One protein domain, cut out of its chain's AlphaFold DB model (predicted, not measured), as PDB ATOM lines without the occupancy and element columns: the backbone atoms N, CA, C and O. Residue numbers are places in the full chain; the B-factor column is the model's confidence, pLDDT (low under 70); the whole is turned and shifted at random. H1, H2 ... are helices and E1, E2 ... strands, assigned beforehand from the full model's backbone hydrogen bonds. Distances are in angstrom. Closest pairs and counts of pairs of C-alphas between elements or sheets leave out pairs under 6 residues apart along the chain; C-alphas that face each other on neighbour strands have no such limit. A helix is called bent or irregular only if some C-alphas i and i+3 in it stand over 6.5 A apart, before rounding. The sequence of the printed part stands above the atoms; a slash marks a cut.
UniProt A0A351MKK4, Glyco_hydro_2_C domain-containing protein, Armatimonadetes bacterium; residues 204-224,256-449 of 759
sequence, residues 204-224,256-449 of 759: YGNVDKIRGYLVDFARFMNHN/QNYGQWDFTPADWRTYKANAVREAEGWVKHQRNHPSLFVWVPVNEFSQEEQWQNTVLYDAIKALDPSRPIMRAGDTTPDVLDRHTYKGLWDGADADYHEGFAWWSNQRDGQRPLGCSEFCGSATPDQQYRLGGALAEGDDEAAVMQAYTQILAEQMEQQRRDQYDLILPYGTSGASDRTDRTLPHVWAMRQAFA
ATOM      1  N   TYR A 204       1.925 -45.412  11.853       80.88
ATOM      2  CA  TYR A 204       3.247 -45.121  11.324       80.88
ATOM      3  C   TYR A 204       4.181 -46.321  11.532       80.88
ATOM      4  O   TYR A 204       4.422 -46.765  12.652       80.88
ATOM      5  N   GLY A 205       4.681 -46.891  10.432       82.12
ATOM      6  CA  GLY A 205       5.514 -48.099  10.464       82.12
ATOM      7  C   GLY A 205       4.761 -49.406  10.760       82.12
ATOM      8  O   GLY A 205       5.392 -50.460  10.835       82.12
ATOM      9  N   ASN A 206       3.432 -49.380  10.920       89.94
ATOM     10  CA  ASN A 206       2.647 -50.565  11.267       89.94
ATOM     11  C   ASN A 206       2.205 -51.340  10.017       89.94
ATOM     12  O   ASN A 206       1.159 -51.064   9.423       89.94
ATOM     13  N   VAL A 207       3.009 -52.337   9.644       93.06
ATOM     14  CA  VAL A 207       2.811 -53.165   8.444       93.06
ATOM     15  C   VAL A 207       1.428 -53.821   8.410       93.06
ATOM     16  O   VAL A 207       0.746 -53.749   7.391       93.06
ATOM     17  N   ASP A 208       0.987 -54.438   9.511       93.00
ATOM     18  CA  ASP A 208      -0.262 -55.211   9.531       93.00
ATOM     19  C   ASP A 208      -1.497 -54.328   9.361       93.00
ATOM     20  O   ASP A 208      -2.410 -54.691   8.617       93.00
ATOM     21  N   LYS A 209      -1.524 -53.154  10.003       90.75
ATOM     22  CA  LYS A 209      -2.630 -52.201   9.840       90.75
ATOM     23  C   LYS A 209      -2.698 -51.670   8.410       90.75
ATOM     24  O   LYS A 209      -3.762 -51.703   7.790       90.75
ATOM     25  N   ILE A 210      -1.557 -51.245   7.863       91.56
ATOM     26  CA  ILE A 210      -1.484 -50.706   6.501       91.56
ATOM     27  C   ILE A 210      -1.858 -51.783   5.473       91.56
ATOM     28  O   ILE A 210      -2.660 -51.504   4.584       91.56
ATOM     29  N   ARG A 211      -1.375 -53.027   5.619       94.12
ATOM     30  CA  ARG A 211      -1.788 -54.164   4.775       94.12
ATOM     31  C   ARG A 211      -3.287 -54.436   4.899       94.12
ATOM     32  O   ARG A 211      -3.964 -54.609   3.886       94.12
ATOM     33  N   GLY A 212      -3.813 -54.435   6.123       92.69
ATOM     34  CA  GLY A 212      -5.236 -54.636   6.386       92.69
ATOM     35  C   GLY A 212      -6.122 -53.652   5.617       92.69
ATOM     36  O   GLY A 212      -7.163 -54.045   5.090       92.69
ATOM     37  N   TYR A 213      -5.687 -52.396   5.490       91.31
ATOM     38  CA  TYR A 213      -6.398 -51.371   4.727       91.31
ATOM     39  C   TYR A 213      -6.123 -51.452   3.215       91.31
ATOM     40  O   TYR A 213      -7.052 -51.658   2.434       91.31
ATOM     41  N   LEU A 214      -4.857 -51.338   2.797       91.88
ATOM     42  CA  LEU A 214      -4.461 -51.227   1.384       91.88
ATOM     43  C   LEU A 214      -4.653 -52.517   0.579       91.88
ATOM     44  O   LEU A 214      -4.661 -52.474  -0.648       91.88
ATOM     45  N   VAL A 215      -4.777 -53.667   1.243       93.62
ATOM     46  CA  VAL A 215      -4.845 -54.970   0.572       93.62
ATOM     47  C   VAL A 215      -6.098 -55.726   0.986       93.62
ATOM     48  O   VAL A 215      -6.921 -56.061   0.135       93.62
ATOM     49  N   ASP A 216      -6.263 -56.021   2.275       93.94
ATOM     50  CA  ASP A 216      -7.310 -56.953   2.710       93.94
ATOM     51  C   ASP A 216      -8.709 -56.328   2.585       93.94
ATOM     52  O   ASP A 216      -9.652 -56.971   2.112       93.94
ATOM     53  N   PHE A 217      -8.851 -55.054   2.958       92.75
ATOM     54  CA  PHE A 217     -10.089 -54.299   2.781       92.75
ATOM     55  C   PHE A 217     -10.330 -53.917   1.315       92.75
ATOM     56  O   PHE A 217     -11.449 -54.074   0.826       92.75
ATOM     57  N   ALA A 218      -9.278 -53.539   0.584       93.06
ATOM     58  CA  ALA A 218      -9.330 -53.316  -0.862       93.06
ATOM     59  C   ALA A 218      -9.919 -54.528  -1.605       93.06
ATOM     60  O   ALA A 218     -10.910 -54.412  -2.325       93.06
ATOM     61  N   ARG A 219      -9.390 -55.731  -1.343       93.69
ATOM     62  CA  ARG A 219      -9.884 -56.993  -1.918       93.69
ATOM     63  C   ARG A 219     -11.322 -57.297  -1.528       93.69
ATOM     64  O   ARG A 219     -12.069 -57.842  -2.337       93.69
ATOM     65  N   PHE A 220     -11.732 -56.947  -0.309       93.81
ATOM     66  CA  PHE A 220     -13.135 -57.058   0.078       93.81
ATOM     67  C   PHE A 220     -14.034 -56.177  -0.802       93.81
ATOM     68  O   PHE A 220     -15.119 -56.612  -1.166       93.81
ATOM     69  N   MET A 221     -13.589 -54.995  -1.214       93.88
ATOM     70  CA  MET A 221     -14.343 -54.124  -2.124       93.88
ATOM     71  C   MET A 221     -14.097 -54.421  -3.612       93.88
ATOM     72  O   MET A 221     -14.604 -53.704  -4.465       93.88
ATOM     73  N   ASN A 222     -13.340 -55.474  -3.946       95.75
ATOM     74  CA  ASN A 222     -12.841 -55.733  -5.303       95.75
ATOM     75  C   ASN A 222     -12.007 -54.573  -5.890       95.75
ATOM     76  O   ASN A 222     -11.900 -54.426  -7.105       95.75
ATOM     77  N   HIS A 223     -11.377 -53.769  -5.032       94.56
ATOM     78  CA  HIS A 223     -10.405 -52.767  -5.450       94.56
ATOM     79  C   HIS A 223      -9.087 -53.449  -5.814       94.56
ATOM     80  O   HIS A 223      -8.647 -54.389  -5.144       94.56
ATOM     81  N   ASN A 224      -8.435 -52.940  -6.851       94.00
ATOM     82  CA  ASN A 224      -7.101 -53.364  -7.258       94.00
ATOM     83  C   ASN A 224      -6.060 -52.245  -7.178       94.00
ATOM     84  O   ASN A 224      -4.885 -52.517  -7.414       94.00
ATOM     85  N   GLN A 256      -4.047 -27.463  -7.315       88.81
ATOM     86  CA  GLN A 256      -4.603 -26.107  -7.292       88.81
ATOM     87  C   GLN A 256      -6.123 -26.038  -7.033       88.81
ATOM     88  O   GLN A 256      -6.620 -24.949  -6.740       88.81
ATOM     89  N   ASN A 257      -6.850 -27.164  -7.074       86.81
ATOM     90  CA  ASN A 257      -8.315 -27.239  -6.911       86.81
ATOM     91  C   ASN A 257      -9.063 -26.193  -7.761       86.81
ATOM     92  O   ASN A 257      -9.962 -25.502  -7.284       86.81
ATOM     93  N   TYR A 258      -8.602 -25.992  -8.999       87.19
ATOM     94  CA  TYR A 258      -9.066 -24.978  -9.954       87.19
ATOM     95  C   TYR A 258      -9.009 -23.516  -9.469       87.19
ATOM     96  O   TYR A 258      -9.559 -22.620 -10.116       87.19
ATOM     97  N   GLY A 259      -8.311 -23.241  -8.365       85.00
ATOM     98  CA  GLY A 259      -8.030 -21.888  -7.897       85.00
ATOM     99  C   GLY A 259      -7.166 -21.084  -8.876       85.00
ATOM    100  O   GLY A 259      -6.600 -21.612  -9.831       85.00
ATOM    101  N   GLN A 260      -7.037 -19.782  -8.626       87.56
ATOM    102  CA  GLN A 260      -6.178 -18.889  -9.410       87.56
ATOM    103  C   GLN A 260      -5.092 -18.308  -8.510       87.56
ATOM    104  O   GLN A 260      -5.390 -17.644  -7.517       87.56
ATOM    105  N   TRP A 261      -3.831 -18.559  -8.852       91.00
ATOM    106  CA  TRP A 261      -2.689 -17.974  -8.158       91.00
ATOM    107  C   TRP A 261      -2.248 -16.692  -8.853       91.00
ATOM    108  O   TRP A 261      -2.189 -16.609 -10.081       91.00
ATOM    109  N   ASP A 262      -1.878 -15.694  -8.060       92.19
ATOM    110  CA  ASP A 262      -1.460 -14.367  -8.510       92.19
ATOM    111  C   ASP A 262       0.064 -14.268  -8.721       92.19
ATOM    112  O   ASP A 262       0.698 -13.235  -8.496       92.19
ATOM    113  N   PHE A 263       0.681 -15.370  -9.140       96.00
ATOM    114  CA  PHE A 263       2.119 -15.444  -9.360       96.00
ATOM    115  C   PHE A 263       2.559 -14.505 -10.485       96.00
ATOM    116  O   PHE A 263       2.050 -14.536 -11.607       96.00
ATOM    117  N   THR A 264       3.576 -13.693 -10.202       96.44
ATOM    118  CA  THR A 264       4.276 -12.916 -11.228       96.44
ATOM    119  C   THR A 264       5.101 -13.841 -12.137       96.44
ATOM    120  O   THR A 264       5.406 -14.976 -11.760       96.44
ATOM    121  N   PRO A 265       5.591 -13.370 -13.300       97.12
ATOM    122  CA  PRO A 265       6.495 -14.170 -14.132       97.12
ATOM    123  C   PRO A 265       7.760 -14.670 -13.402       97.12
ATOM    124  O   PRO A 265       8.295 -15.728 -13.737       97.12
ATOM    125  N   ALA A 266       8.249 -13.930 -12.399       97.44
ATOM    126  CA  ALA A 266       9.389 -14.341 -11.577       97.44
ATOM    127  C   ALA A 266       9.012 -15.432 -10.558       97.44
ATOM    128  O   ALA A 266       9.781 -16.378 -10.354       97.44
ATOM    129  N   ASP A 267       7.818 -15.330  -9.969       97.50
ATOM    130  CA  ASP A 267       7.268 -16.352  -9.076       97.50
ATOM    131  C   ASP A 267       7.072 -17.666  -9.850       97.50
ATOM    132  O   ASP A 267       7.569 -18.706  -9.422       97.50
ATOM    133  N   TRP A 268       6.487 -17.608 -11.054       97.12
ATOM    134  CA  TRP A 268       6.329 -18.771 -11.934       97.12
ATOM    135  C   TRP A 268       7.652 -19.406 -12.343       97.12
ATOM    136  O   TRP A 268       7.763 -20.630 -12.361       97.12
ATOM    137  N   ARG A 269       8.681 -18.610 -12.656       97.50
ATOM    138  CA  ARG A 269      10.019 -19.146 -12.955       97.50
ATOM    139  C   ARG A 269      10.571 -19.946 -11.776       97.50
ATOM    140  O   ARG A 269      11.118 -21.026 -11.978       97.50
ATOM    141  N   THR A 270      10.408 -19.422 -10.564       97.81
ATOM    142  CA  THR A 270      10.871 -20.068  -9.329       97.81
ATOM    143  C   THR A 270      10.073 -21.338  -9.040       97.81
ATOM    144  O   THR A 270      10.664 -22.397  -8.837       97.81
ATOM    145  N   TYR A 271       8.741 -21.252  -9.095       97.06
ATOM    146  CA  TYR A 271       7.844 -22.376  -8.852       97.06
ATOM    147  C   TYR A 271       8.094 -23.521  -9.831       97.06
ATOM    148  O   TYR A 271       8.324 -24.644  -9.398       97.06
ATOM    149  N   LYS A 272       8.138 -23.237 -11.139       97.75
ATOM    150  CA  LYS A 272       8.356 -24.250 -12.182       97.75
ATOM    151  C   LYS A 272       9.721 -24.928 -12.059       97.75
ATOM    152  O   LYS A 272       9.805 -26.144 -12.188       97.75
ATOM    153  N   ALA A 273      10.779 -24.170 -11.758       98.00
ATOM    154  CA  ALA A 273      12.110 -24.740 -11.538       98.00
ATOM    155  C   ALA A 273      12.148 -25.665 -10.311       98.00
ATOM    156  O   ALA A 273      12.715 -26.757 -10.373       98.00
ATOM    157  N   ASN A 274      11.514 -25.255  -9.209       97.31
ATOM    158  CA  ASN A 274      11.380 -26.103  -8.029       97.31
ATOM    159  C   ASN A 274      10.517 -27.337  -8.331       97.31
ATOM    160  O   ASN A 274      10.906 -28.438  -7.966       97.31
ATOM    161  N   ALA A 275       9.400 -27.181  -9.039       97.19
ATOM    162  CA  ALA A 275       8.494 -28.274  -9.367       97.19
ATOM    163  C   ALA A 275       9.173 -29.376 -10.189       97.19
ATOM    164  O   ALA A 275       9.057 -30.538  -9.819       97.19
ATOM    165  N   VAL A 276       9.946 -29.024 -11.226       98.50
ATOM    166  CA  VAL A 276      10.734 -30.018 -11.981       98.50
ATOM    167  C   VAL A 276      11.734 -30.717 -11.066       98.50
ATOM    168  O   VAL A 276      11.760 -31.941 -11.027       98.50
ATOM    169  N   ARG A 277      12.518 -29.967 -10.280       97.56
ATOM    170  CA  ARG A 277      13.538 -30.552  -9.392       97.56
ATOM    171  C   ARG A 277      12.938 -31.547  -8.392       97.56
ATOM    172  O   ARG A 277      13.486 -32.630  -8.201       97.56
ATOM    173  N   GLU A 278      11.840 -31.170  -7.744       96.38
ATOM    174  CA  GLU A 278      11.150 -32.019  -6.771       96.38
ATOM    175  C   GLU A 278      10.496 -33.238  -7.455       96.38
ATOM    176  O   GLU A 278      10.606 -34.353  -6.943       96.38
ATOM    177  N   ALA A 279       9.891 -33.065  -8.637       97.81
ATOM    178  CA  ALA A 279       9.310 -34.165  -9.412       97.81
ATOM    179  C   ALA A 279      10.376 -35.172  -9.871       97.81
ATOM    180  O   ALA A 279      10.171 -36.379  -9.769       97.81
ATOM    181  N   GLU A 280      11.549 -34.705 -10.308       97.38
ATOM    182  CA  GLU A 280      12.655 -35.595 -10.656       97.38
ATOM    183  C   GLU A 280      13.118 -36.436  -9.463       97.38
ATOM    184  O   GLU A 280      13.401 -37.625  -9.620       97.38
ATOM    185  N   GLY A 281      13.227 -35.826  -8.277       95.06
ATOM    186  CA  GLY A 281      13.590 -36.527  -7.045       95.06
ATOM    187  C   GLY A 281      12.565 -37.600  -6.680       95.06
ATOM    188  O   GLY A 281      12.935 -38.739  -6.404       95.06
ATOM    189  N   TRP A 282      11.283 -37.249  -6.765       95.94
ATOM    190  CA  TRP A 282      10.158 -38.151  -6.536       95.94
ATOM    191  C   TRP A 282      10.154 -39.362  -7.483       95.94
ATOM    192  O   TRP A 282      10.102 -40.503  -7.017       95.94
ATOM    193  N   VAL A 283      10.304 -39.145  -8.794       98.12
ATOM    194  CA  VAL A 283      10.346 -40.237  -9.785       98.12
ATOM    195  C   VAL A 283      11.571 -41.122  -9.570       98.12
ATOM    196  O   VAL A 283      11.459 -42.347  -9.554       98.12
ATOM    197  N   LYS A 284      12.754 -40.523  -9.361       95.62
ATOM    198  CA  LYS A 284      13.998 -41.271  -9.099       95.62
ATOM    199  C   LYS A 284      13.877 -42.172  -7.871       95.62
ATOM    200  O   LYS A 284      14.457 -43.254  -7.890       95.62
ATOM    201  N   HIS A 285      13.139 -41.727  -6.853       93.88
ATOM    202  CA  HIS A 285      12.903 -42.462  -5.612       93.88
ATOM    203  C   HIS A 285      11.976 -43.667  -5.811       93.88
ATOM    204  O   HIS A 285      12.308 -44.757  -5.366       93.88
ATOM    205  N   GLN A 286      10.857 -43.511  -6.531       96.19
ATOM    206  CA  GLN A 286       9.796 -44.534  -6.546       96.19
ATOM    207  C   GLN A 286       9.757 -45.432  -7.803       96.19
ATOM    208  O   GLN A 286       9.042 -46.433  -7.835       96.19
ATOM    209  N   ARG A 287      10.518 -45.117  -8.860       96.50
ATOM    210  CA  ARG A 287      10.416 -45.778 -10.185       96.50
ATOM    211  C   ARG A 287      10.663 -47.294 -10.227       96.50
ATOM    212  O   ARG A 287      10.233 -47.931 -11.192       96.50
ATOM    213  N   ASN A 288      11.325 -47.879  -9.226       97.56
ATOM    214  CA  ASN A 288      11.592 -49.324  -9.176       97.56
ATOM    215  C   ASN A 288      10.413 -50.148  -8.614       97.56
ATOM    216  O   ASN A 288      10.396 -51.364  -8.802       97.56
ATOM    217  N   HIS A 289       9.404 -49.514  -8.002       98.25
ATOM    218  CA  HIS A 289       8.245 -50.209  -7.431       98.25
ATOM    219  C   HIS A 289       7.294 -50.732  -8.525       98.25
ATOM    220  O   HIS A 289       6.701 -49.924  -9.258       98.25
ATOM    221  N   PRO A 290       7.112 -52.057  -8.692       98.00
ATOM    222  CA  PRO A 290       6.197 -52.602  -9.692       98.00
ATOM    223  C   PRO A 290       4.725 -52.236  -9.447       98.00
ATOM    224  O   PRO A 290       3.996 -52.111 -10.435       98.00
ATOM    225  N   SER A 291       4.308 -52.000  -8.196       98.00
ATOM    226  CA  SER A 291       2.950 -51.557  -7.834       98.00
ATOM    227  C   SER A 291       2.588 -50.170  -8.359       98.00
ATOM    228  O   SER A 291       1.409 -49.873  -8.553       98.00
ATOM    229  N   LEU A 292       3.577 -49.313  -8.624       97.62
ATOM    230  CA  LEU A 292       3.321 -47.988  -9.169       97.62
ATOM    231  C   LEU A 292       2.829 -48.129 -10.610       97.62
ATOM    232  O   LEU A 292       3.553 -48.646 -11.463       97.62
ATOM    233  N   PHE A 293       1.604 -47.686 -10.874       95.88
ATOM    234  CA  PHE A 293       0.923 -47.882 -12.152       95.88
ATOM    235  C   PHE A 293       0.977 -46.630 -13.037       95.88
ATOM    236  O   PHE A 293       1.408 -46.703 -14.185       95.88
ATOM    237  N   VAL A 294       0.603 -45.474 -12.484       97.00
ATOM    238  CA  VAL A 294       0.558 -44.173 -13.172       97.00
ATOM    239  C   VAL A 294       1.228 -43.119 -12.297       97.00
ATOM    240  O   VAL A 294       1.066 -43.118 -11.075       97.00
ATOM    241  N   TRP A 295       1.951 -42.204 -12.938       98.38
ATOM    242  CA  TRP A 295       2.421 -40.973 -12.309       98.38
ATOM    243  C   TRP A 295       1.356 -39.888 -12.425       98.38
ATOM    244  O   TRP A 295       0.898 -39.599 -13.528       98.38
ATOM    245  N   VAL A 296       1.000 -39.255 -11.310       98.19
ATOM    246  CA  VAL A 296       0.017 -38.167 -11.260       98.19
ATOM    247  C   VAL A 296       0.711 -36.868 -10.844       98.19
ATOM    248  O   VAL A 296       0.664 -36.487  -9.678       98.19
ATOM    249  N   PRO A 297       1.440 -36.180 -11.744       97.19
ATOM    250  CA  PRO A 297       2.181 -34.975 -11.385       97.19
ATOM    251  C   PRO A 297       1.312 -33.792 -10.971       97.19
ATOM    252  O   PRO A 297       1.853 -32.849 -10.398       97.19
ATOM    253  N   VAL A 298       0.023 -33.786 -11.320       95.62
ATOM    254  CA  VAL A 298      -0.848 -32.616 -11.171       95.62
ATOM    255  C   VAL A 298      -2.271 -33.019 -10.808       95.62
ATOM    256  O   VAL A 298      -2.790 -33.969 -11.394       95.62
ATOM    257  N   ASN A 299      -2.908 -32.237  -9.934       94.56
ATOM    258  CA  ASN A 299      -4.344 -32.273  -9.667       94.56
ATOM    259  C   ASN A 299      -4.998 -30.897  -9.858       94.56
ATOM    260  O   ASN A 299      -4.585 -29.927  -9.214       94.56
ATOM    261  N   GLU A 300      -6.031 -30.828 -10.704       91.94
ATOM    262  CA  GLU A 300      -6.936 -29.673 -10.827       91.94
ATOM    263  C   GLU A 300      -6.195 -28.325 -10.934       91.94
ATOM    264  O   GLU A 300      -6.422 -27.392 -10.158       91.94
ATOM    265  N   PHE A 301      -5.244 -28.232 -11.872       91.38
ATOM    266  CA  PHE A 301      -4.343 -27.084 -12.012       91.38
ATOM    267  C   PHE A 301      -4.459 -26.447 -13.393       91.38
ATOM    268  O   PHE A 301      -3.788 -26.832 -14.352       91.38
ATOM    269  N   SER A 302      -5.289 -25.407 -13.460       90.31
ATOM    270  CA  SER A 302      -5.679 -24.748 -14.711       90.31
ATOM    271  C   SER A 302      -4.597 -23.836 -15.308       90.31
ATOM    272  O   SER A 302      -4.529 -23.664 -16.524       90.31
ATOM    273  N   GLN A 303      -3.735 -23.238 -14.480       93.50
ATOM    274  CA  GLN A 303      -2.694 -22.321 -14.958       93.50
ATOM    275  C   GLN A 303      -1.456 -23.078 -15.466       93.50
ATOM    276  O   GLN A 303      -1.087 -24.119 -14.934       93.50
ATOM    277  N   GLU A 304      -0.753 -22.528 -16.463       95.19
ATOM    278  CA  GLU A 304       0.486 -23.109 -17.021       95.19
ATOM    279  C   GLU A 304       0.310 -24.495 -17.688       95.19
ATOM    280  O   GLU A 304       1.275 -25.247 -17.815       95.19
ATOM    281  N   GLU A 305      -0.895 -24.825 -18.172       95.19
ATOM    282  CA  GLU A 305      -1.235 -26.127 -18.773       95.19
ATOM    283  C   GLU A 305      -0.214 -26.613 -19.821       95.19
ATOM    284  O   GLU A 305       0.244 -27.758 -19.775       95.19
ATOM    285  N   GLN A 306       0.197 -25.734 -20.741       96.50
ATOM    286  CA  GLN A 306       1.173 -26.070 -21.781       96.50
ATOM    287  C   GLN A 306       2.516 -26.508 -21.188       96.50
ATOM    288  O   GLN A 306       3.118 -27.466 -21.668       96.50
ATOM    289  N   TRP A 307       3.001 -25.823 -20.150       97.62
ATOM    290  CA  TRP A 307       4.256 -26.176 -19.492       97.62
ATOM    291  C   TRP A 307       4.142 -27.523 -18.771       97.62
ATOM    292  O   TRP A 307       5.070 -28.331 -18.841       97.62
ATOM    293  N   GLN A 308       2.998 -27.792 -18.137       97.12
ATOM    294  CA  GLN A 308       2.746 -29.067 -17.468       97.12
ATOM    295  C   GLN A 308       2.778 -30.242 -18.464       97.12
ATOM    296  O   GLN A 308       3.416 -31.256 -18.195       97.12
ATOM    297  N   ASN A 309       2.158 -30.077 -19.640       97.50
ATOM    298  CA  ASN A 309       2.077 -31.095 -20.698       97.50
ATOM    299  C   ASN A 309       3.301 -31.160 -21.631       97.50
ATOM    300  O   ASN A 309       3.306 -31.956 -22.566       97.50
ATOM    301  N   THR A 310       4.327 -30.335 -21.404       97.44
ATOM    302  CA  THR A 310       5.580 -30.369 -22.175       97.44
ATOM    303  C   THR A 310       6.763 -30.538 -21.238       97.44
ATOM    304  O   THR A 310       7.219 -31.647 -21.020       97.44
ATOM    305  N   VAL A 311       7.212 -29.473 -20.581       98.38
ATOM    306  CA  VAL A 311       8.437 -29.477 -19.769       98.38
ATOM    307  C   VAL A 311       8.359 -30.430 -18.575       98.38
ATOM    308  O   VAL A 311       9.297 -31.192 -18.351       98.38
ATOM    309  N   LEU A 312       7.276 -30.387 -17.790       98.38
ATOM    310  CA  LEU A 312       7.143 -31.270 -16.624       98.38
ATOM    311  C   LEU A 312       6.921 -32.727 -17.054       98.38
ATOM    312  O   LEU A 312       7.580 -33.627 -16.536       98.38
ATOM    313  N   TYR A 313       6.023 -32.941 -18.017       98.44
ATOM    314  CA  TYR A 313       5.765 -34.245 -18.622       98.44
ATOM    315  C   TYR A 313       7.048 -34.890 -19.178       98.44
ATOM    316  O   TYR A 313       7.382 -36.011 -18.795       98.44
ATOM    317  N   ASP A 314       7.812 -34.167 -20.004       98.50
ATOM    318  CA  ASP A 314       9.045 -34.651 -20.632       98.50
ATOM    319  C   ASP A 314      10.120 -34.966 -19.586       98.50
ATOM    320  O   ASP A 314      10.816 -35.976 -19.702       98.50
ATOM    321  N   ALA A 315      10.236 -34.153 -18.528       98.44
ATOM    322  CA  ALA A 315      11.174 -34.407 -17.434       98.44
ATOM    323  C   ALA A 315      10.861 -35.720 -16.695       98.44
ATOM    324  O   ALA A 315      11.772 -36.486 -16.377       98.44
ATOM    325  N   ILE A 316       9.578 -36.011 -16.458       98.50
ATOM    326  CA  ILE A 316       9.147 -37.269 -15.834       98.50
ATOM    327  C   ILE A 316       9.361 -38.440 -16.802       98.50
ATOM    328  O   ILE A 316       9.958 -39.444 -16.409       98.50
ATOM    329  N   LYS A 317       8.966 -38.309 -18.077       97.69
ATOM    330  CA  LYS A 317       9.147 -39.366 -19.089       97.69
ATOM    331  C   LYS A 317      10.598 -39.729 -19.343       97.69
ATOM    332  O   LYS A 317      10.903 -40.904 -19.532       97.69
ATOM    333  N   ALA A 318      11.491 -38.743 -19.333       97.38
ATOM    334  CA  ALA A 318      12.920 -38.977 -19.494       97.38
ATOM    335  C   ALA A 318      13.498 -39.840 -18.359       97.38
ATOM    336  O   ALA A 318      14.457 -40.580 -18.575       97.38
ATOM    337  N   LEU A 319      12.917 -39.765 -17.157       97.31
ATOM    338  CA  LEU A 319      13.336 -40.558 -16.001       97.31
ATOM    339  C   LEU A 319      12.646 -41.917 -15.917       97.31
ATOM    340  O   LEU A 319      13.266 -42.873 -15.445       97.31
ATOM    341  N   ASP A 320      11.388 -42.002 -16.341       97.44
ATOM    342  CA  ASP A 320      10.620 -43.239 -16.378       97.44
ATOM    343  C   ASP A 320       9.693 -43.307 -17.606       97.44
ATOM    344  O   ASP A 320       8.546 -42.854 -17.560       97.44
ATOM    345  N   PRO A 321      10.155 -43.923 -18.707       95.44
ATOM    346  CA  PRO A 321       9.324 -44.128 -19.887       95.44
ATOM    347  C   PRO A 321       8.343 -45.303 -19.735       95.44
ATOM    348  O   PRO A 321       7.521 -45.510 -20.621       95.44
ATOM    349  N   SER A 322       8.421 -46.091 -18.654       95.62
ATOM    350  CA  SER A 322       7.700 -47.372 -18.520       95.62
ATOM    351  C   SER A 322       6.266 -47.259 -17.994       95.62
ATOM    352  O   SER A 322       5.594 -48.278 -17.824       95.62
ATOM    353  N   ARG A 323       5.800 -46.044 -17.682       95.69
ATOM    354  CA  ARG A 323       4.491 -45.803 -17.055       95.69
ATOM    355  C   ARG A 323       3.792 -44.590 -17.652       95.69
ATOM    356  O   ARG A 323       4.479 -43.610 -17.935       95.69
ATOM    357  N   PRO A 324       2.458 -44.602 -17.804       96.50
ATOM    358  CA  PRO A 324       1.690 -43.426 -18.205       96.50
ATOM    359  C   PRO A 324       1.772 -42.279 -17.185       96.50
ATOM    360  O   PRO A 324       1.965 -42.504 -15.985       96.50
ATOM    361  N   ILE A 325       1.582 -41.050 -17.665       97.81
ATOM    362  CA  ILE A 325       1.444 -39.841 -16.846       97.81
ATOM    363  C   ILE A 325       0.022 -39.298 -16.975       97.81
ATOM    364  O   ILE A 325      -0.435 -38.984 -18.073       97.81
ATOM    365  N   MET A 326      -0.658 -39.120 -15.850       96.94
ATOM    366  CA  MET A 326      -2.010 -38.573 -15.764       96.94
ATOM    367  C   MET A 326      -1.995 -37.217 -15.064       96.94
ATOM    368  O   MET A 326      -1.306 -37.026 -14.071       96.94
ATOM    369  N   ARG A 327      -2.791 -36.268 -15.542       96.06
ATOM    370  CA  ARG A 327      -3.151 -35.082 -14.767       96.06
ATOM    371  C   ARG A 327      -4.576 -35.287 -14.293       96.06
ATOM    372  O   ARG A 327      -5.451 -35.480 -15.129       96.06
ATOM    373  N   ALA A 328      -4.785 -35.320 -12.986       95.44
ATOM    374  CA  ALA A 328      -6.099 -35.603 -12.433       95.44
ATOM    375  C   ALA A 328      -7.090 -34.484 -12.784       95.44
ATOM    376  O   ALA A 328      -6.785 -33.299 -12.613       95.44
ATOM    377  N   GLY A 329      -8.232 -34.885 -13.342       93.81
ATOM    378  CA  GLY A 329      -9.265 -34.015 -13.901       93.81
ATOM    379  C   GLY A 329      -8.997 -33.518 -15.327       93.81
ATOM    380  O   GLY A 329      -9.883 -32.911 -15.927       93.81
ATOM    381  N   ASP A 330      -7.820 -33.805 -15.893       94.12
ATOM    382  CA  ASP A 330      -7.287 -33.160 -17.094       94.12
ATOM    383  C   ASP A 330      -6.778 -34.156 -18.157       94.12
ATOM    384  O   ASP A 330      -6.749 -35.377 -18.003       94.12
ATOM    385  N   THR A 331      -6.376 -33.618 -19.313       93.69
ATOM    386  CA  THR A 331      -5.786 -34.396 -20.412       93.69
ATOM    387  C   THR A 331      -4.268 -34.277 -20.458       93.69
ATOM    388  O   THR A 331      -3.712 -33.177 -20.417       93.69
ATOM    389  N   THR A 332      -3.606 -35.417 -20.663       95.50
ATOM    390  CA  THR A 332      -2.177 -35.514 -20.991       95.50
ATOM    391  C   THR A 332      -1.973 -36.150 -22.372       95.50
ATOM    392  O   THR A 332      -2.938 -36.595 -23.012       95.50
ATOM    393  N   PRO A 333      -0.724 -36.218 -22.866       95.38
ATOM    394  CA  PRO A 333      -0.397 -37.064 -24.011       95.38
ATOM    395  C   PRO A 333      -0.723 -38.553 -23.800       95.38
ATOM    396  O   PRO A 333      -1.004 -39.237 -24.777       95.38
ATOM    397  N   ASP A 334      -0.742 -39.038 -22.552       96.44
ATOM    398  CA  ASP A 334      -0.917 -40.463 -22.243       96.44
ATOM    399  C   ASP A 334      -2.343 -40.846 -21.821       96.44
ATOM    400  O   ASP A 334      -2.733 -41.986 -22.040       96.44
ATOM    401  N   VAL A 335      -3.106 -39.957 -21.168       96.56
ATOM    402  CA  VAL A 335      -4.363 -40.301 -20.470       96.56
ATOM    403  C   VAL A 335      -5.411 -39.193 -20.631       96.56
ATOM    404  O   VAL A 335      -5.096 -37.999 -20.612       96.56
ATOM    405  N   LEU A 336      -6.676 -39.593 -20.767       96.56
ATOM    406  CA  LEU A 336      -7.844 -38.723 -20.629       96.56
ATOM    407  C   LEU A 336      -8.443 -38.947 -19.240       96.56
ATOM    408  O   LEU A 336      -9.132 -39.941 -19.048       96.56
ATOM    409  N   ASP A 337      -8.206 -38.062 -18.275       96.69
ATOM    410  CA  ASP A 337      -8.879 -38.144 -16.976       96.69
ATOM    411  C   ASP A 337      -9.901 -37.022 -16.827       96.69
ATOM    412  O   ASP A 337      -9.686 -35.906 -17.306       96.69
ATOM    413  N   ARG A 338     -11.055 -37.324 -16.227       93.19
ATOM    414  CA  ARG A 338     -12.154 -36.368 -16.072       93.19
ATOM    415  C   ARG A 338     -12.823 -36.507 -14.728       93.19
ATOM    416  O   ARG A 338     -13.327 -37.575 -14.404       93.19
ATOM    417  N   HIS A 339     -12.908 -35.405 -13.997       92.94
ATOM    418  CA  HIS A 339     -13.718 -35.337 -12.790       92.94
ATOM    419  C   HIS A 339     -15.150 -34.961 -13.162       92.94
ATOM    420  O   HIS A 339     -15.396 -34.108 -14.019       92.94
ATOM    421  N   THR A 340     -16.119 -35.599 -12.515       87.94
ATOM    422  CA  THR A 340     -17.508 -35.146 -12.569       87.94
ATOM    423  C   THR A 340     -18.164 -35.349 -11.220       87.94
ATOM    424  O   THR A 340     -18.296 -36.456 -10.709       87.94
ATOM    425  N   TYR A 341     -18.617 -34.236 -10.666       88.88
ATOM    426  CA  TYR A 341     -19.305 -34.170  -9.387       88.88
ATOM    427  C   TYR A 341     -20.831 -34.008  -9.560       88.88
ATOM    428  O   TYR A 341     -21.584 -33.923  -8.581       88.88
ATOM    429  N   LYS A 342     -21.304 -34.067 -10.818       86.75
ATOM    430  CA  LYS A 342     -22.726 -34.110 -11.180       86.75
ATOM    431  C   LYS A 342     -23.432 -35.289 -10.512       86.75
ATOM    432  O   LYS A 342     -22.892 -36.388 -10.446       86.75
ATOM    433  N   GLY A 343     -24.658 -35.068 -10.054       84.44
ATOM    434  CA  GLY A 343     -25.499 -36.084  -9.423       84.44
ATOM    435  C   GLY A 343     -25.425 -36.134  -7.899       84.44
ATOM    436  O   GLY A 343     -26.350 -36.638  -7.271       84.44
ATOM    437  N   LEU A 344     -24.377 -35.592  -7.278       85.44
ATOM    438  CA  LEU A 344     -24.289 -35.525  -5.815       85.44
ATOM    439  C   LEU A 344     -23.956 -34.120  -5.322       85.44
ATOM    440  O   LEU A 344     -24.660 -33.591  -4.467       85.44
ATOM    441  N   TRP A 345     -22.889 -33.530  -5.851       83.81
ATOM    442  CA  TRP A 345     -22.433 -32.195  -5.458       83.81
ATOM    443  C   TRP A 345     -23.003 -31.127  -6.394       83.81
ATOM    444  O   TRP A 345     -23.392 -30.063  -5.924       83.81
ATOM    445  N   ASP A 346     -23.155 -31.454  -7.683       82.50
ATOM    446  CA  ASP A 346     -23.686 -30.544  -8.700       82.50
ATOM    447  C   ASP A 346     -24.925 -31.106  -9.415       82.50
ATOM    448  O   ASP A 346     -25.064 -32.315  -9.619       82.50
ATOM    449  N   GLY A 347     -25.791 -30.216  -9.904       82.94
ATOM    450  CA  GLY A 347     -26.913 -30.575 -10.784       82.94
ATOM    451  C   GLY A 347     -28.014 -31.363 -10.077       82.94
ATOM    452  O   GLY A 347     -28.197 -31.208  -8.881       82.94
ATOM    453  N   ALA A 348     -28.763 -32.189 -10.803       83.62
ATOM    454  CA  ALA A 348     -29.764 -33.126 -10.284       83.62
ATOM    455  C   ALA A 348     -29.195 -34.554 -10.185       83.62
ATOM    456  O   ALA A 348     -28.238 -34.875 -10.881       83.62
ATOM    457  N   ASP A 349     -29.798 -35.428  -9.372       83.75
ATOM    458  CA  ASP A 349     -29.220 -36.730  -8.988       83.75
ATOM    459  C   ASP A 349     -28.761 -37.612 -10.156       83.75
ATOM    460  O   ASP A 349     -27.767 -38.309 -10.021       83.75
ATOM    461  N   ALA A 350     -29.451 -37.580 -11.298       81.75
ATOM    462  CA  ALA A 350     -29.137 -38.406 -12.465       81.75
ATOM    463  C   ALA A 350     -28.281 -37.690 -13.527       81.75
ATOM    464  O   ALA A 350     -27.965 -38.277 -14.561       81.75
ATOM    465  N   ASP A 351     -27.861 -36.442 -13.286       84.88
ATOM    466  CA  ASP A 351     -27.017 -35.685 -14.226       84.88
ATOM    467  C   ASP A 351     -25.624 -36.309 -14.405       84.88
ATOM    468  O   ASP A 351     -24.922 -35.996 -15.372       84.88
ATOM    469  N   TYR A 352     -25.231 -37.231 -13.516       87.12
ATOM    470  CA  TYR A 352     -24.033 -38.046 -13.700       87.12
ATOM    471  C   TYR A 352     -24.073 -38.836 -15.014       87.12
ATOM    472  O   TYR A 352     -23.029 -39.012 -15.635       87.12
ATOM    473  N   HIS A 353     -25.253 -39.291 -15.461       86.56
ATOM    474  CA  HIS A 353     -25.382 -40.119 -16.660       86.56
ATOM    475  C   HIS A 353     -24.896 -39.354 -17.887       86.56
ATOM    476  O   HIS A 353     -24.041 -39.833 -18.625       86.56
ATOM    477  N   GLU A 354     -25.398 -38.133 -18.079       82.69
ATOM    478  CA  GLU A 354     -24.961 -37.268 -19.174       82.69
ATOM    479  C   GLU A 354     -23.497 -36.868 -19.023       82.69
ATOM    480  O   GLU A 354     -22.783 -36.827 -20.018       82.69
ATOM    481  N   GLY A 355     -23.041 -36.603 -17.794       87.88
ATOM    482  CA  GLY A 355     -21.638 -36.300 -17.520       87.88
ATOM    483  C   GLY A 355     -20.700 -37.406 -18.006       87.88
ATOM    484  O   GLY A 355     -19.828 -37.147 -18.836       87.88
ATOM    485  N   PHE A 356     -20.899 -38.636 -17.530       93.25
ATOM    486  CA  PHE A 356     -20.057 -39.778 -17.891       93.25
ATOM    487  C   PHE A 356     -20.211 -40.181 -19.360       93.25
ATOM    488  O   PHE A 356     -19.207 -40.330 -20.059       93.25
ATOM    489  N   ALA A 357     -21.442 -40.265 -19.874       91.00
ATOM    490  CA  ALA A 357     -21.675 -40.635 -21.266       91.00
ATOM    491  C   ALA A 357     -21.058 -39.615 -22.235       91.00
ATOM    492  O   ALA A 357     -20.467 -39.990 -23.247       91.00
ATOM    493  N   TRP A 358     -21.144 -38.316 -21.927       90.62
ATOM    494  CA  TRP A 358     -20.552 -37.270 -22.760       90.62
ATOM    495  C   TRP A 358     -19.028 -37.390 -22.853       90.62
ATOM    496  O   TRP A 358     -18.462 -37.212 -23.934       90.62
ATOM    497  N   TRP A 359     -18.357 -37.727 -21.753       91.25
ATOM    498  CA  TRP A 359     -16.916 -37.974 -21.759       91.25
ATOM    499  C   TRP A 359     -16.546 -39.294 -22.441       91.25
ATOM    500  O   TRP A 359     -15.582 -39.329 -23.204       91.25
ATOM    501  N   SER A 360     -17.331 -40.358 -22.252       93.50
ATOM    502  CA  SER A 360     -17.125 -41.622 -22.970       93.50
ATOM    503  C   SER A 360     -17.239 -41.451 -24.489       93.50
ATOM    504  O   SER A 360     -16.399 -41.945 -25.243       93.50
ATOM    505  N   ASN A 361     -18.192 -40.635 -24.943       93.12
ATOM    506  CA  ASN A 361     -18.362 -40.277 -26.353       93.12
ATOM    507  C   ASN A 361     -17.221 -39.413 -26.924       93.12
ATOM    508  O   ASN A 361     -17.173 -39.194 -28.132       93.12
ATOM    509  N   GLN A 362     -16.307 -38.921 -26.084       88.50
ATOM    510  CA  GLN A 362     -15.128 -38.148 -26.492       88.50
ATOM    511  C   GLN A 362     -13.835 -38.961 -26.521       88.50
ATOM    512  O   GLN A 362     -12.758 -38.389 -26.703       88.50
ATOM    513  N   ARG A 363     -13.910 -40.287 -26.358       92.06
ATOM    514  CA  ARG A 363     -12.755 -41.159 -26.587       92.06
ATOM    515  C   ARG A 363     -12.156 -40.895 -27.965       92.06
ATOM    516  O   ARG A 363     -12.857 -40.848 -28.970       92.06
ATOM    517  N   ASP A 364     -10.836 -40.793 -28.000       92.25
ATOM    518  CA  ASP A 364     -10.067 -40.591 -29.229       92.25
ATOM    519  C   ASP A 364      -9.469 -41.892 -29.791       92.25
ATOM    520  O   ASP A 364      -8.833 -41.880 -30.844       92.25
ATOM    521  N   GLY A 365      -9.649 -43.011 -29.081       92.38
ATOM    522  CA  GLY A 365      -9.085 -44.316 -29.429       92.38
ATOM    523  C   GLY A 365      -7.568 -44.426 -29.242       92.38
ATOM    524  O   GLY A 365      -6.989 -45.432 -29.632       92.38
ATOM    525  N   GLN A 366      -6.915 -43.410 -28.675       94.81
ATOM    526  CA  GLN A 366      -5.466 -43.369 -28.452       94.81
ATOM    527  C   GLN A 366      -5.119 -43.403 -26.969       94.81
ATOM    528  O   GLN A 366      -4.092 -43.961 -26.588       94.81
ATOM    529  N   ARG A 367      -5.981 -42.829 -26.125       96.69
ATOM    530  CA  ARG A 367      -5.740 -42.687 -24.690       96.69
ATOM    531  C   ARG A 367      -6.810 -43.404 -23.857       96.69
ATOM    532  O   ARG A 367      -7.996 -43.323 -24.191       96.69
ATOM    533  N   PRO A 368      -6.419 -44.067 -22.755       97.25
ATOM    534  CA  PRO A 368      -7.344 -44.581 -21.758       97.25
ATOM    535  C   PRO A 368      -8.128 -43.444 -21.119       97.25
ATOM    536  O   PRO A 368      -7.596 -42.357 -20.878       97.25
ATOM    537  N   LEU A 369      -9.401 -43.726 -20.841       97.56
ATOM    538  CA  LEU A 369     -10.320 -42.799 -20.194       97.56
ATOM    539  C   LEU A 369     -10.478 -43.186 -18.726       97.56
ATOM    540  O   LEU A 369     -10.943 -44.283 -18.405       97.56
ATOM    541  N   GLY A 370     -10.105 -42.265 -17.850       96.88
ATOM    542  CA  GLY A 370     -10.265 -42.359 -16.412       96.88
ATOM    543  C   GLY A 370     -11.262 -41.348 -15.860       96.88
ATOM    544  O   GLY A 370     -11.539 -40.306 -16.458       96.88
ATOM    545  N   CYS A 371     -11.797 -41.685 -14.693       97.06
ATOM    546  CA  CYS A 371     -12.381 -40.737 -13.763       97.06
ATOM    547  C   CYS A 371     -11.728 -40.971 -12.405       97.06
ATOM    548  O   CYS A 371     -12.099 -41.895 -11.672       97.06
ATOM    549  N   SER A 372     -10.693 -40.185 -12.118       95.50
ATOM    550  CA  SER A 372      -9.912 -40.346 -10.898       95.50
ATOM    551  C   SER A 372     -10.530 -39.679  -9.667       95.50
ATOM    552  O   SER A 372     -10.038 -39.931  -8.571       95.50
ATOM    553  N   GLU A 373     -11.614 -38.908  -9.826       93.06
ATOM    554  CA  GLU A 373     -12.456 -38.394  -8.737       93.06
ATOM    555  C   GLU A 373     -13.915 -38.186  -9.188       93.06
ATOM    556  O   GLU A 373     -14.198 -37.523 -10.192       93.06
ATOM    557  N   PHE A 374     -14.855 -38.732  -8.415       93.12
ATOM    558  CA  PHE A 374     -16.302 -38.497  -8.520       93.12
ATOM    559  C   PHE A 374     -16.992 -38.878  -7.202       93.12
ATOM    560  O   PHE A 374     -16.385 -39.518  -6.345       93.12
ATOM    561  N   CYS A 375     -18.271 -38.522  -7.036       86.25
ATOM    562  CA  CYS A 375     -19.105 -38.949  -5.900       86.25
ATOM    563  C   CYS A 375     -18.423 -38.816  -4.516       86.25
ATOM    564  O   CYS A 375     -18.373 -39.775  -3.743       86.25
ATOM    565  N   GLY A 376     -17.885 -37.626  -4.211       79.06
ATOM    566  CA  GLY A 376     -17.187 -37.346  -2.948       79.06
ATOM    567  C   GLY A 376     -18.041 -37.511  -1.689       79.06
ATOM    568  O   GLY A 376     -19.222 -37.846  -1.756       79.06
ATOM    569  N   SER A 377     -17.450 -37.256  -0.522       76.31
ATOM    570  CA  SER A 377     -18.105 -37.429   0.784       76.31
ATOM    571  C   SER A 377     -19.473 -36.741   0.884       76.31
ATOM    572  O   SER A 377     -19.653 -35.616   0.417       76.31
ATOM    573  N   ALA A 378     -20.423 -37.379   1.572       79.19
ATOM    574  CA  ALA A 378     -21.709 -36.778   1.912       79.19
ATOM    575  C   ALA A 378     -21.539 -35.749   3.049       79.19
ATOM    576  O   ALA A 378     -21.774 -36.059   4.219       79.19
ATOM    577  N   THR A 379     -21.082 -34.535   2.721       80.25
ATOM    578  CA  THR A 379     -21.024 -33.424   3.691       80.25
ATOM    579  C   THR A 379     -22.440 -33.059   4.164       80.25
ATOM    580  O   THR A 379     -23.407 -33.482   3.525       80.25
ATOM    581  N   PRO A 380     -22.613 -32.260   5.235       80.31
ATOM    582  CA  PRO A 380     -23.944 -31.856   5.689       80.31
ATOM    583  C   PRO A 380     -24.838 -31.313   4.564       80.31
ATOM    584  O   PRO A 380     -26.020 -31.634   4.518       80.31
ATOM    585  N   ASP A 381     -24.279 -30.565   3.605       80.56
ATOM    586  CA  ASP A 381     -25.025 -30.072   2.439       80.56
ATOM    587  C   ASP A 381     -25.583 -31.209   1.566       80.56
ATOM    588  O   ASP A 381     -26.775 -31.234   1.259       80.56
ATOM    589  N   GLN A 382     -24.753 -32.203   1.240       84.44
ATOM    590  CA  GLN A 382     -25.180 -33.384   0.486       84.44
ATOM    591  C   GLN A 382     -26.164 -34.243   1.293       84.44
ATOM    592  O   GLN A 382     -27.056 -34.852   0.710       84.44
ATOM    593  N   GLN A 383     -26.062 -34.281   2.623       82.62
ATOM    594  CA  GLN A 383     -27.016 -35.010   3.464       82.62
ATOM    595  C   GLN A 383     -28.418 -34.385   3.409       82.62
ATOM    596  O   GLN A 383     -29.384 -35.111   3.168       82.62
ATOM    597  N   TYR A 384     -28.532 -33.053   3.525       79.44
ATOM    598  CA  TYR A 384     -29.804 -32.336   3.320       79.44
ATOM    599  C   TYR A 384     -30.375 -32.595   1.929       79.44
ATOM    600  O   TYR A 384     -31.558 -32.900   1.778       79.44
ATOM    601  N   ARG A 385     -29.512 -32.551   0.911       81.12
ATOM    602  CA  ARG A 385     -29.907 -32.808  -0.471       81.12
ATOM    603  C   ARG A 385     -30.536 -34.192  -0.663       81.12
ATOM    604  O   ARG A 385     -31.486 -34.327  -1.431       81.12
ATOM    605  N   LEU A 386     -29.997 -35.209   0.008       81.50
ATOM    606  CA  LEU A 386     -30.397 -36.605  -0.166       81.50
ATOM    607  C   LEU A 386     -31.561 -37.042   0.723       81.50
ATOM    608  O   LEU A 386     -32.396 -37.823   0.263       81.50
ATOM    609  N   GLY A 387     -31.599 -36.588   1.976       75.69
ATOM    610  CA  GLY A 387     -32.604 -37.005   2.963       75.69
ATOM    611  C   GLY A 387     -33.614 -35.933   3.345       75.69
ATOM    612  O   GLY A 387     -34.537 -36.205   4.105       75.69
ATOM    613  N   GLY A 388     -33.472 -34.708   2.855       73.62
ATOM    614  CA  GLY A 388     -34.353 -33.624   3.249       73.62
ATOM    615  C   GLY A 388     -34.176 -33.228   4.724       73.62
ATOM    616  O   GLY A 388     -33.058 -33.160   5.232       73.62
ATOM    617  N   ALA A 389     -35.285 -32.942   5.424       58.22
ATOM    618  CA  ALA A 389     -35.285 -32.546   6.845       58.22
ATOM    619  C   ALA A 389     -34.820 -33.680   7.779       58.22
ATOM    620  O   ALA A 389     -34.530 -33.430   8.945       58.22
ATOM    621  N   LEU A 390     -34.692 -34.910   7.261       60.66
ATOM    622  CA  LEU A 390     -34.155 -36.068   7.984       60.66
ATOM    623  C   LEU A 390     -32.685 -35.873   8.415       60.66
ATOM    624  O   LEU A 390     -32.192 -36.614   9.262       60.66
ATOM    625  N   ALA A 391     -31.994 -34.858   7.875       57.91
ATOM    626  CA  ALA A 391     -30.627 -34.485   8.239       57.91
ATOM    627  C   ALA A 391     -30.490 -33.815   9.628       57.91
ATOM    628  O   ALA A 391     -29.368 -33.648  10.102       57.91
ATOM    629  N   GLU A 392     -31.591 -33.476  10.317       52.38
ATOM    630  CA  GLU A 392     -31.575 -32.940  11.695       52.38
ATOM    631  C   GLU A 392     -31.562 -34.024  12.798       52.38
ATOM    632  O   GLU A 392     -31.882 -33.743  13.950       52.38
ATOM    633  N   GLY A 393     -31.132 -35.252  12.477       53.03
ATOM    634  CA  GLY A 393     -30.725 -36.245  13.483       53.03
ATOM    635  C   GLY A 393     -31.631 -37.461  13.695       53.03
ATOM    636  O   GLY A 393     -31.352 -38.221  14.618       53.03
ATOM    637  N   ASP A 394     -32.645 -37.698  12.852       53.00
ATOM    638  CA  ASP A 394     -33.614 -38.784  13.092       53.00
ATOM    639  C   ASP A 394     -33.501 -40.011  12.149       53.00
ATOM    640  O   ASP A 394     -33.988 -41.078  12.520       53.00
ATOM    641  N   ASP A 395     -32.826 -39.943  10.984       64.69
ATOM    642  CA  ASP A 395     -32.605 -41.136  10.124       64.69
ATOM    643  C   ASP A 395     -31.355 -41.046   9.215       64.69
ATOM    644  O   ASP A 395     -31.428 -40.953   7.984       64.69
ATOM    645  N   GLU A 396     -30.166 -41.101   9.824       73.38
ATOM    646  CA  GLU A 396     -28.875 -41.170   9.109       73.38
ATOM    647  C   GLU A 396     -28.815 -42.358   8.123       73.38
ATOM    648  O   GLU A 396     -28.160 -42.286   7.078       73.38
ATOM    649  N   ALA A 397     -29.547 -43.444   8.398       78.31
ATOM    650  CA  ALA A 397     -29.550 -44.634   7.559       78.31
ATOM    651  C   ALA A 397     -30.205 -44.377   6.193       78.31
ATOM    652  O   ALA A 397     -29.659 -44.809   5.174       78.31
ATOM    653  N   ALA A 398     -31.323 -43.647   6.137       77.69
ATOM    654  CA  ALA A 398     -31.982 -43.294   4.878       77.69
ATOM    655  C   ALA A 398     -31.094 -42.412   3.978       77.69
ATOM    656  O   ALA A 398     -30.964 -42.675   2.776       77.69
ATOM    657  N   VAL A 399     -30.418 -41.414   4.560       81.56
ATOM    658  CA  VAL A 399     -29.449 -40.559   3.848       81.56
ATOM    659  C   VAL A 399     -28.306 -41.400   3.286       81.56
ATOM    660  O   VAL A 399     -27.972 -41.299   2.101       81.56
ATOM    661  N   MET A 400     -27.734 -42.282   4.109       84.31
ATOM    662  CA  MET A 400     -26.630 -43.138   3.686       84.31
ATOM    663  C   MET A 400     -27.046 -44.154   2.622       84.31
ATOM    664  O   MET A 400     -26.250 -44.450   1.731       84.31
ATOM    665  N   GLN A 401     -28.284 -44.652   2.644       84.75
ATOM    666  CA  GLN A 401     -28.822 -45.485   1.566       84.75
ATOM    667  C   GLN A 401     -28.963 -44.700   0.257       84.75
ATOM    668  O   GLN A 401     -28.564 -45.202  -0.794       84.75
ATOM    669  N   ALA A 402     -29.468 -43.465   0.305       84.81
ATOM    670  CA  ALA A 402     -29.574 -42.600  -0.869       84.81
ATOM    671  C   ALA A 402     -28.198 -42.265  -1.468       84.81
ATOM    672  O   ALA A 402     -28.025 -42.359  -2.684       84.81
ATOM    673  N   TYR A 403     -27.220 -41.933  -0.621       88.75
ATOM    674  CA  TYR A 403     -25.828 -41.724  -1.026       88.75
ATOM    675  C   TYR A 403     -25.250 -42.983  -1.679       88.75
ATOM    676  O   TYR A 403     -24.707 -42.928  -2.781       88.75
ATOM    677  N   THR A 404     -25.434 -44.133  -1.028       90.38
ATOM    678  CA  THR A 404     -24.936 -45.423  -1.516       90.38
ATOM    679  C   THR A 404     -25.534 -45.783  -2.873       90.38
ATOM    680  O   THR A 404     -24.817 -46.256  -3.752       90.38
ATOM    681  N   GLN A 405     -26.832 -45.529  -3.072       90.06
ATOM    682  CA  GLN A 405     -27.499 -45.758  -4.349       90.06
ATOM    683  C   GLN A 405     -26.894 -44.890  -5.459       90.06
ATOM    684  O   GLN A 405     -26.617 -45.407  -6.538       90.06
ATOM    685  N   ILE A 406     -26.641 -43.603  -5.201       90.00
ATOM    686  CA  ILE A 406     -26.006 -42.711  -6.183       90.00
ATOM    687  C   ILE A 406     -24.588 -43.181  -6.501       90.00
ATOM    688  O   ILE A 406     -24.247 -43.302  -7.674       90.00
ATOM    689  N   LEU A 407     -23.779 -43.500  -5.487       93.00
ATOM    690  CA  LEU A 407     -22.421 -44.004  -5.683       93.00
ATOM    691  C   LEU A 407     -22.421 -45.274  -6.549       93.00
ATOM    692  O   LEU A 407     -21.688 -45.346  -7.537       93.00
ATOM    693  N   ALA A 408     -23.278 -46.247  -6.216       94.31
ATOM    694  CA  ALA A 408     -23.447 -47.482  -6.980       94.31
ATOM    695  C   ALA A 408     -23.802 -47.189  -8.442       94.31
ATOM    696  O   ALA A 408     -23.152 -47.693  -9.355       94.31
ATOM    697  N   GLU A 409     -24.803 -46.340  -8.676       93.44
ATOM    698  CA  GLU A 409     -25.265 -46.006 -10.020       93.44
ATOM    699  C   GLU A 409     -24.210 -45.262 -10.854       93.44
ATOM    700  O   GLU A 409     -24.087 -45.534 -12.051       93.44
ATOM    701  N   GLN A 410     -23.412 -44.383 -10.237       94.50
ATOM    702  CA  GLN A 410     -22.304 -43.686 -10.899       94.50
ATOM    703  C   GLN A 410     -21.174 -44.640 -11.297       94.50
ATOM    704  O   GLN A 410     -20.669 -44.557 -12.419       94.50
ATOM    705  N   MET A 411     -20.792 -45.568 -10.413       96.44
ATOM    706  CA  MET A 411     -19.807 -46.605 -10.738       96.44
ATOM    707  C   MET A 411     -20.327 -47.511 -11.851       96.44
ATOM    708  O   MET A 411     -19.638 -47.748 -12.839       96.44
ATOM    709  N   GLU A 412     -21.565 -47.981 -11.727       97.00
ATOM    710  CA  GLU A 412     -22.202 -48.820 -12.733       97.00
ATOM    711  C   GLU A 412     -22.312 -48.115 -14.097       97.00
ATOM    712  O   GLU A 412     -22.042 -48.746 -15.116       97.00
ATOM    713  N   GLN A 413     -22.647 -46.818 -14.145       95.62
ATOM    714  CA  GLN A 413     -22.652 -46.039 -15.392       95.62
ATOM    715  C   GLN A 413     -21.273 -46.033 -16.048       95.62
ATOM    716  O   GLN A 413     -21.156 -46.340 -17.229       95.62
ATOM    717  N   GLN A 414     -20.218 -45.763 -15.283       97.50
ATOM    718  CA  GLN A 414     -18.854 -45.767 -15.810       97.50
ATOM    719  C   GLN A 414     -18.414 -47.160 -16.294       97.50
ATOM    720  O   GLN A 414     -17.687 -47.270 -17.283       97.50
ATOM    721  N   ARG A 415     -18.889 -48.241 -15.652       97.50
ATOM    722  CA  ARG A 415     -18.683 -49.626 -16.122       97.50
ATOM    723  C   ARG A 415     -19.412 -49.866 -17.450       97.50
ATOM    724  O   ARG A 415     -18.814 -50.423 -18.372       97.50
ATOM    725  N   ARG A 416     -20.663 -49.398 -17.587       96.19
ATOM    726  CA  ARG A 416     -21.432 -49.441 -18.851       96.19
ATOM    727  C   ARG A 416     -20.719 -48.677 -19.971       96.19
ATOM    728  O   ARG A 416     -20.612 -49.199 -21.077       96.19
ATOM    729  N   ASP A 417     -20.153 -47.522 -19.638       95.56
ATOM    730  CA  ASP A 417     -19.397 -46.643 -20.536       95.56
ATOM    731  C   ASP A 417     -17.930 -47.068 -20.727       95.56
ATOM    732  O   ASP A 417     -17.151 -46.367 -21.379       95.56
ATOM    733  N   GLN A 418     -17.545 -48.230 -20.184       94.56
ATOM    734  CA  GLN A 418     -16.245 -48.865 -20.390       94.56
ATOM    735  C   GLN A 418     -15.051 -48.013 -19.933       94.56
ATOM    736  O   GLN A 418     -13.990 -48.091 -20.550       94.56
ATOM    737  N   TYR A 419     -15.189 -47.203 -18.878       97.81
ATOM    738  CA  TYR A 419     -14.073 -46.454 -18.283       97.81
ATOM    739  C   TYR A 419     -12.926 -47.390 -17.880       97.81
ATOM    740  O   TYR A 419     -13.144 -48.454 -17.291       97.81
ATOM    741  N   ASP A 420     -11.697 -46.981 -18.186       97.31
ATOM    742  CA  ASP A 420     -10.475 -47.755 -17.947       97.31
ATOM    743  C   ASP A 420      -9.984 -47.602 -16.499       97.31
ATOM    744  O   ASP A 420      -9.372 -48.513 -15.945       97.31
ATOM    745  N   LEU A 421     -10.316 -46.474 -15.868       97.44
ATOM    746  CA  LEU A 421     -10.024 -46.150 -14.474       97.44
ATOM    747  C   LEU A 421     -11.255 -45.512 -13.823       97.44
ATOM    748  O   LEU A 421     -11.823 -44.578 -14.382       97.44
ATOM    749  N   ILE A 422     -11.661 -46.018 -12.655       97.69
ATOM    750  CA  ILE A 422     -12.778 -45.488 -11.859       97.69
ATOM    751  C   ILE A 422     -12.325 -45.403 -10.398       97.69
ATOM    752  O   ILE A 422     -12.122 -46.446  -9.771       97.69
ATOM    753  N   LEU A 423     -12.171 -44.182  -9.871       95.88
ATOM    754  CA  LEU A 423     -11.810 -43.910  -8.475       95.88
ATOM    755  C   LEU A 423     -12.790 -42.878  -7.874       95.88
ATOM    756  O   LEU A 423     -12.714 -41.695  -8.212       95.88
ATOM    757  N   PRO A 424     -13.736 -43.284  -7.010       93.12
ATOM    758  CA  PRO A 424     -14.558 -42.341  -6.271       93.12
ATOM    759  C   PRO A 424     -13.684 -41.530  -5.298       93.12
ATOM    760  O   PRO A 424     -12.541 -41.886  -5.005       93.12
ATOM    761  N   TYR A 425     -14.177 -40.383  -4.838       88.19
ATOM    762  CA  TYR A 425     -13.377 -39.426  -4.073       88.19
ATOM    763  C   TYR A 425     -13.443 -39.689  -2.561       88.19
ATOM    764  O   TYR A 425     -14.252 -39.098  -1.841       88.19
ATOM    765  N   GLY A 426     -12.576 -40.584  -2.074       73.19
ATOM    766  CA  GLY A 426     -12.341 -40.810  -0.643       73.19
ATOM    767  C   GLY A 426     -13.501 -41.514   0.061       73.19
ATOM    768  O   GLY A 426     -13.760 -41.271   1.243       73.19
ATOM    769  N   THR A 427     -14.222 -42.366  -0.668       71.94
ATOM    770  CA  THR A 427     -15.484 -42.972  -0.215       71.94
ATOM    771  C   THR A 427     -15.290 -44.154   0.728       71.94
ATOM    772  O   THR A 427     -16.175 -44.453   1.523       71.94
ATOM    773  N   SER A 428     -14.095 -44.747   0.750       64.19
ATOM    774  CA  SER A 428     -13.617 -45.655   1.795       64.19
ATOM    775  C   SER A 428     -13.281 -44.938   3.113       64.19
ATOM    776  O   SER A 428     -12.779 -45.567   4.048       64.19
ATOM    777  N   GLY A 429     -13.571 -43.633   3.198       55.53
ATOM    778  CA  GLY A 429     -13.598 -42.837   4.415       55.53
ATOM    779  C   GLY A 429     -12.277 -42.161   4.781       55.53
ATOM    780  O   GLY A 429     -11.192 -42.531   4.338       55.53
ATOM    781  N   ALA A 430     -12.388 -41.158   5.660       50.94
ATOM    782  CA  ALA A 430     -11.266 -40.498   6.330       50.94
ATOM    783  C   ALA A 430     -10.724 -41.280   7.539       50.94
ATOM    784  O   ALA A 430      -9.749 -40.868   8.165       50.94
ATOM    785  N   SER A 431     -11.410 -42.356   7.924       51.59
ATOM    786  CA  SER A 431     -11.168 -43.055   9.177       51.59
ATOM    787  C   SER A 431     -10.199 -44.222   8.999       51.59
ATOM    788  O   SER A 431     -10.001 -44.769   7.919       51.59
ATOM    789  N   ASP A 432      -9.599 -44.622  10.108       58.72
ATOM    790  CA  ASP A 432      -8.831 -45.850  10.307       58.72
ATOM    791  C   ASP A 432      -9.695 -47.132  10.229       58.72
ATOM    792  O   ASP A 432      -9.235 -48.232  10.548       58.72
ATOM    793  N   ARG A 433     -10.970 -47.007   9.834       60.47
ATOM    794  CA  ARG A 433     -11.974 -48.064   9.941       60.47
ATOM    795  C   ARG A 433     -12.094 -48.845   8.641       60.47
ATOM    796  O   ARG A 433     -12.491 -48.327   7.606       60.47
ATOM    797  N   THR A 434     -11.850 -50.144   8.738       76.50
ATOM    798  CA  THR A 434     -12.178 -51.148   7.715       76.50
ATOM    799  C   THR A 434     -13.597 -51.682   7.941       76.50
ATOM    800  O   THR A 434     -13.831 -52.888   8.047       76.50
ATOM    801  N   ASP A 435     -14.556 -50.765   8.094       84.19
ATOM    802  CA  ASP A 435     -15.915 -51.094   8.520       84.19
ATOM    803  C   ASP A 435     -16.740 -51.696   7.376       84.19
ATOM    804  O   ASP A 435     -17.288 -51.009   6.516       84.19
ATOM    805  N   ARG A 436     -16.853 -53.026   7.390       88.69
ATOM    806  CA  ARG A 436     -17.636 -53.797   6.414       88.69
ATOM    807  C   ARG A 436     -19.146 -53.726   6.658       88.69
ATOM    808  O   ARG A 436     -19.891 -54.373   5.928       88.69
ATOM    809  N   THR A 437     -19.610 -53.004   7.679       85.88
ATOM    810  CA  THR A 437     -21.044 -52.818   7.952       85.88
ATOM    811  C   THR A 437     -21.648 -51.653   7.168       85.88
ATOM    812  O   THR A 437     -22.869 -51.542   7.083       85.88
ATOM    813  N   LEU A 438     -20.815 -50.815   6.546       86.44
ATOM    814  CA  LEU A 438     -21.263 -49.644   5.804       86.44
ATOM    815  C   LEU A 438     -21.846 -50.028   4.427       86.44
ATOM    816  O   LEU A 438     -21.166 -50.703   3.648       86.44
ATOM    817  N   PRO A 439     -23.053 -49.556   4.056       88.81
ATOM    818  CA  PRO A 439     -23.687 -49.926   2.786       88.81
ATOM    819  C   PRO A 439     -22.878 -49.549   1.533       88.81
ATOM    820  O   PRO A 439     -22.843 -50.312   0.568       88.81
ATOM    821  N   HIS A 440     -22.177 -48.409   1.541       89.50
ATOM    822  CA  HIS A 440     -21.356 -47.969   0.403       89.50
ATOM    823  C   HIS A 440     -20.142 -48.868   0.144       89.50
ATOM    824  O   HIS A 440     -19.754 -49.036  -1.010       89.50
ATOM    825  N   VAL A 441     -19.605 -49.528   1.175       91.69
ATOM    826  CA  VAL A 441     -18.543 -50.537   1.023       91.69
ATOM    827  C   VAL A 441     -19.061 -51.742   0.236       91.69
ATOM    828  O   VAL A 441     -18.373 -52.255  -0.649       91.69
ATOM    829  N   TRP A 442     -20.297 -52.169   0.504       93.56
ATOM    830  CA  TRP A 442     -20.944 -53.234  -0.260       93.56
ATOM    831  C   TRP A 442     -21.277 -52.795  -1.682       93.56
ATOM    832  O   TRP A 442     -20.983 -53.534  -2.615       93.56
ATOM    833  N   ALA A 443     -21.792 -51.582  -1.887       94.56
ATOM    834  CA  ALA A 443     -22.021 -51.055  -3.232       94.56
ATOM    835  C   ALA A 443     -20.747 -51.043  -4.097       94.56
ATOM    836  O   ALA A 443     -20.792 -51.500  -5.239       94.56
ATOM    837  N   MET A 444     -19.608 -50.598  -3.549       94.75
ATOM    838  CA  MET A 444     -18.307 -50.672  -4.231       94.75
ATOM    839  C   MET A 444     -17.921 -52.120  -4.541       94.75
ATOM    840  O   MET A 444     -17.627 -52.439  -5.695       94.75
ATOM    841  N   ARG A 445     -18.034 -53.023  -3.552       95.62
ATOM    842  CA  ARG A 445     -17.802 -54.465  -3.744       95.62
ATOM    843  C   ARG A 445     -18.586 -55.017  -4.929       95.62
ATOM    844  O   ARG A 445     -18.015 -55.761  -5.728       95.62
ATOM    845  N   GLN A 446     -19.867 -54.680  -5.047       97.38
ATOM    846  CA  GLN A 446     -20.698 -55.192  -6.131       97.38
ATOM    847  C   GLN A 446     -20.341 -54.574  -7.489       97.38
ATOM    848  O   GLN A 446     -20.154 -55.302  -8.464       97.38
ATOM    849  N   ALA A 447     -20.212 -53.245  -7.561       97.00
ATOM    850  CA  ALA A 447     -19.967 -52.537  -8.819       97.00
ATOM    851  C   ALA A 447     -18.584 -52.851  -9.422       97.00
ATOM    852  O   ALA A 447     -18.428 -52.914 -10.647       97.00
ATOM    853  N   PHE A 448     -17.587 -53.088  -8.566       97.38
ATOM    854  CA  PHE A 448     -16.215 -53.412  -8.958       97.38
ATOM    855  C   PHE A 448     -15.913 -54.907  -9.011       97.38
ATOM    856  O   PHE A 448     -14.765 -55.294  -9.226       97.38
ATOM    857  N   ALA A 449     -16.922 -55.771  -8.886       97.69
ATOM    858  CA  ALA A 449     -16.729 -57.189  -9.147       97.69
ATOM    859  C   ALA A 449     -16.110 -57.412 -10.549       97.69
ATOM    860  O   ALA A 449     -16.551 -56.773 -11.515       97.69
TER     861      ALA A 449
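AT A GLANCE: This is residues 204 to 224 and 256 to 449 of the 759 residues of the protein "Glyco_hydro_2_C domain-containing protein" of Armatimonadetes bacterium (UniProt A0A351MKK4). The domain has two lobes: in one, H2 and H3 pack together beside the small sheet of E1 and E2; in the other, H4, H5 and H7 are set round the long helix H6. Between the lobes, E3 is tied by short pairings to residues 336 to 337 and 421 to 422, and H1 comes close to H7 at one end. The 215 printed residues hold seven named helices and three named strands, in the order H1 H2 E1 H3 E2 H4 E3 H5 H6 H7; E1 and E2 are parallel, and the class is mostly helix. The whole is compact, with a radius of gyration of the C-alphas of 19.3 A and spans of 55 by 41 by 36 A.

HOW THE PARTS SIT: H1, residues 207 to 220, is close to but not clearly touching H7, residues 439 to 447: the closest C-alphas, of Phe 220 and Arg 445, are 6.6 A apart. H2, residues 265 to 286, touches H3, residues 305 to 319, with its residues 275 to 284 alone, at a shallow tilt of 32 degrees, the same way; the closest C-alphas, of Val 276 and Leu 312, are 6.0 A apart. E1, residues 292 to 299, H3 and E2, residues 325 to 328, form a strand-helix-strand unit, two parallel neighbour strands with a helix between, and its crossover is right-handed. Across E1 and E2, N 326 and O 295 are within hydrogen-bond range at 2.8 A. E3, residues 369 to 371, pairs with no named strand. H6, residues 396 to 416, is the hub. H4, residues 351 to 360, touches it at Phe 356 and Gln 414, whose C-alphas are the closest at 6.5 A. H5, residues 380 to 392, forms a helical hairpin with H6, at a shallow tilt of 34 degrees, only just short of steep; the closest C-alphas, of Gly 387 and Val 399, are 4.8 A apart. H7 touches H6 at a shallow tilt of 14 degrees, the same way, with the C-alphas of Thr 404 and His 440 closest at 4.8 A. Every O i to N i+4 pair is within hydrogen-bond range in H2, H4, H6 and H7; in H1 it is 7 of 10, in H3 8 of 11, in H5 5 of 9.

IN THESE COORDINATES: H1 begins at C-alpha 207 (2.811, -53.165, 8.444). H2 is 31.5 A long, H6 30.1 A, H3 20.7 A and E1 17.5 A. H7 ends at C-alpha 447 (-19.967, -52.537, -8.819). H5 is irregular, with C-alphas 386 and 389 9.5 A apart; H1 and H3 are only just irregular, at 6.6 A for C-alphas 214 and 217 and 6.50 A for 309 and 312.

THE WHOLE: The C-alphas of Ala 318 and Asp 394 are the two farthest apart, at 56.8 A. Residues 225 to 255 are not printed, and C-alphas 224 and 256 are 27.4 A apart across the cut. The links E2 to H4 and H6 to H7 are long, 22 residues each. The mean pLDDT of the printed part is 89.9, and residues 389 to 395 and 428 to 433 are under 70.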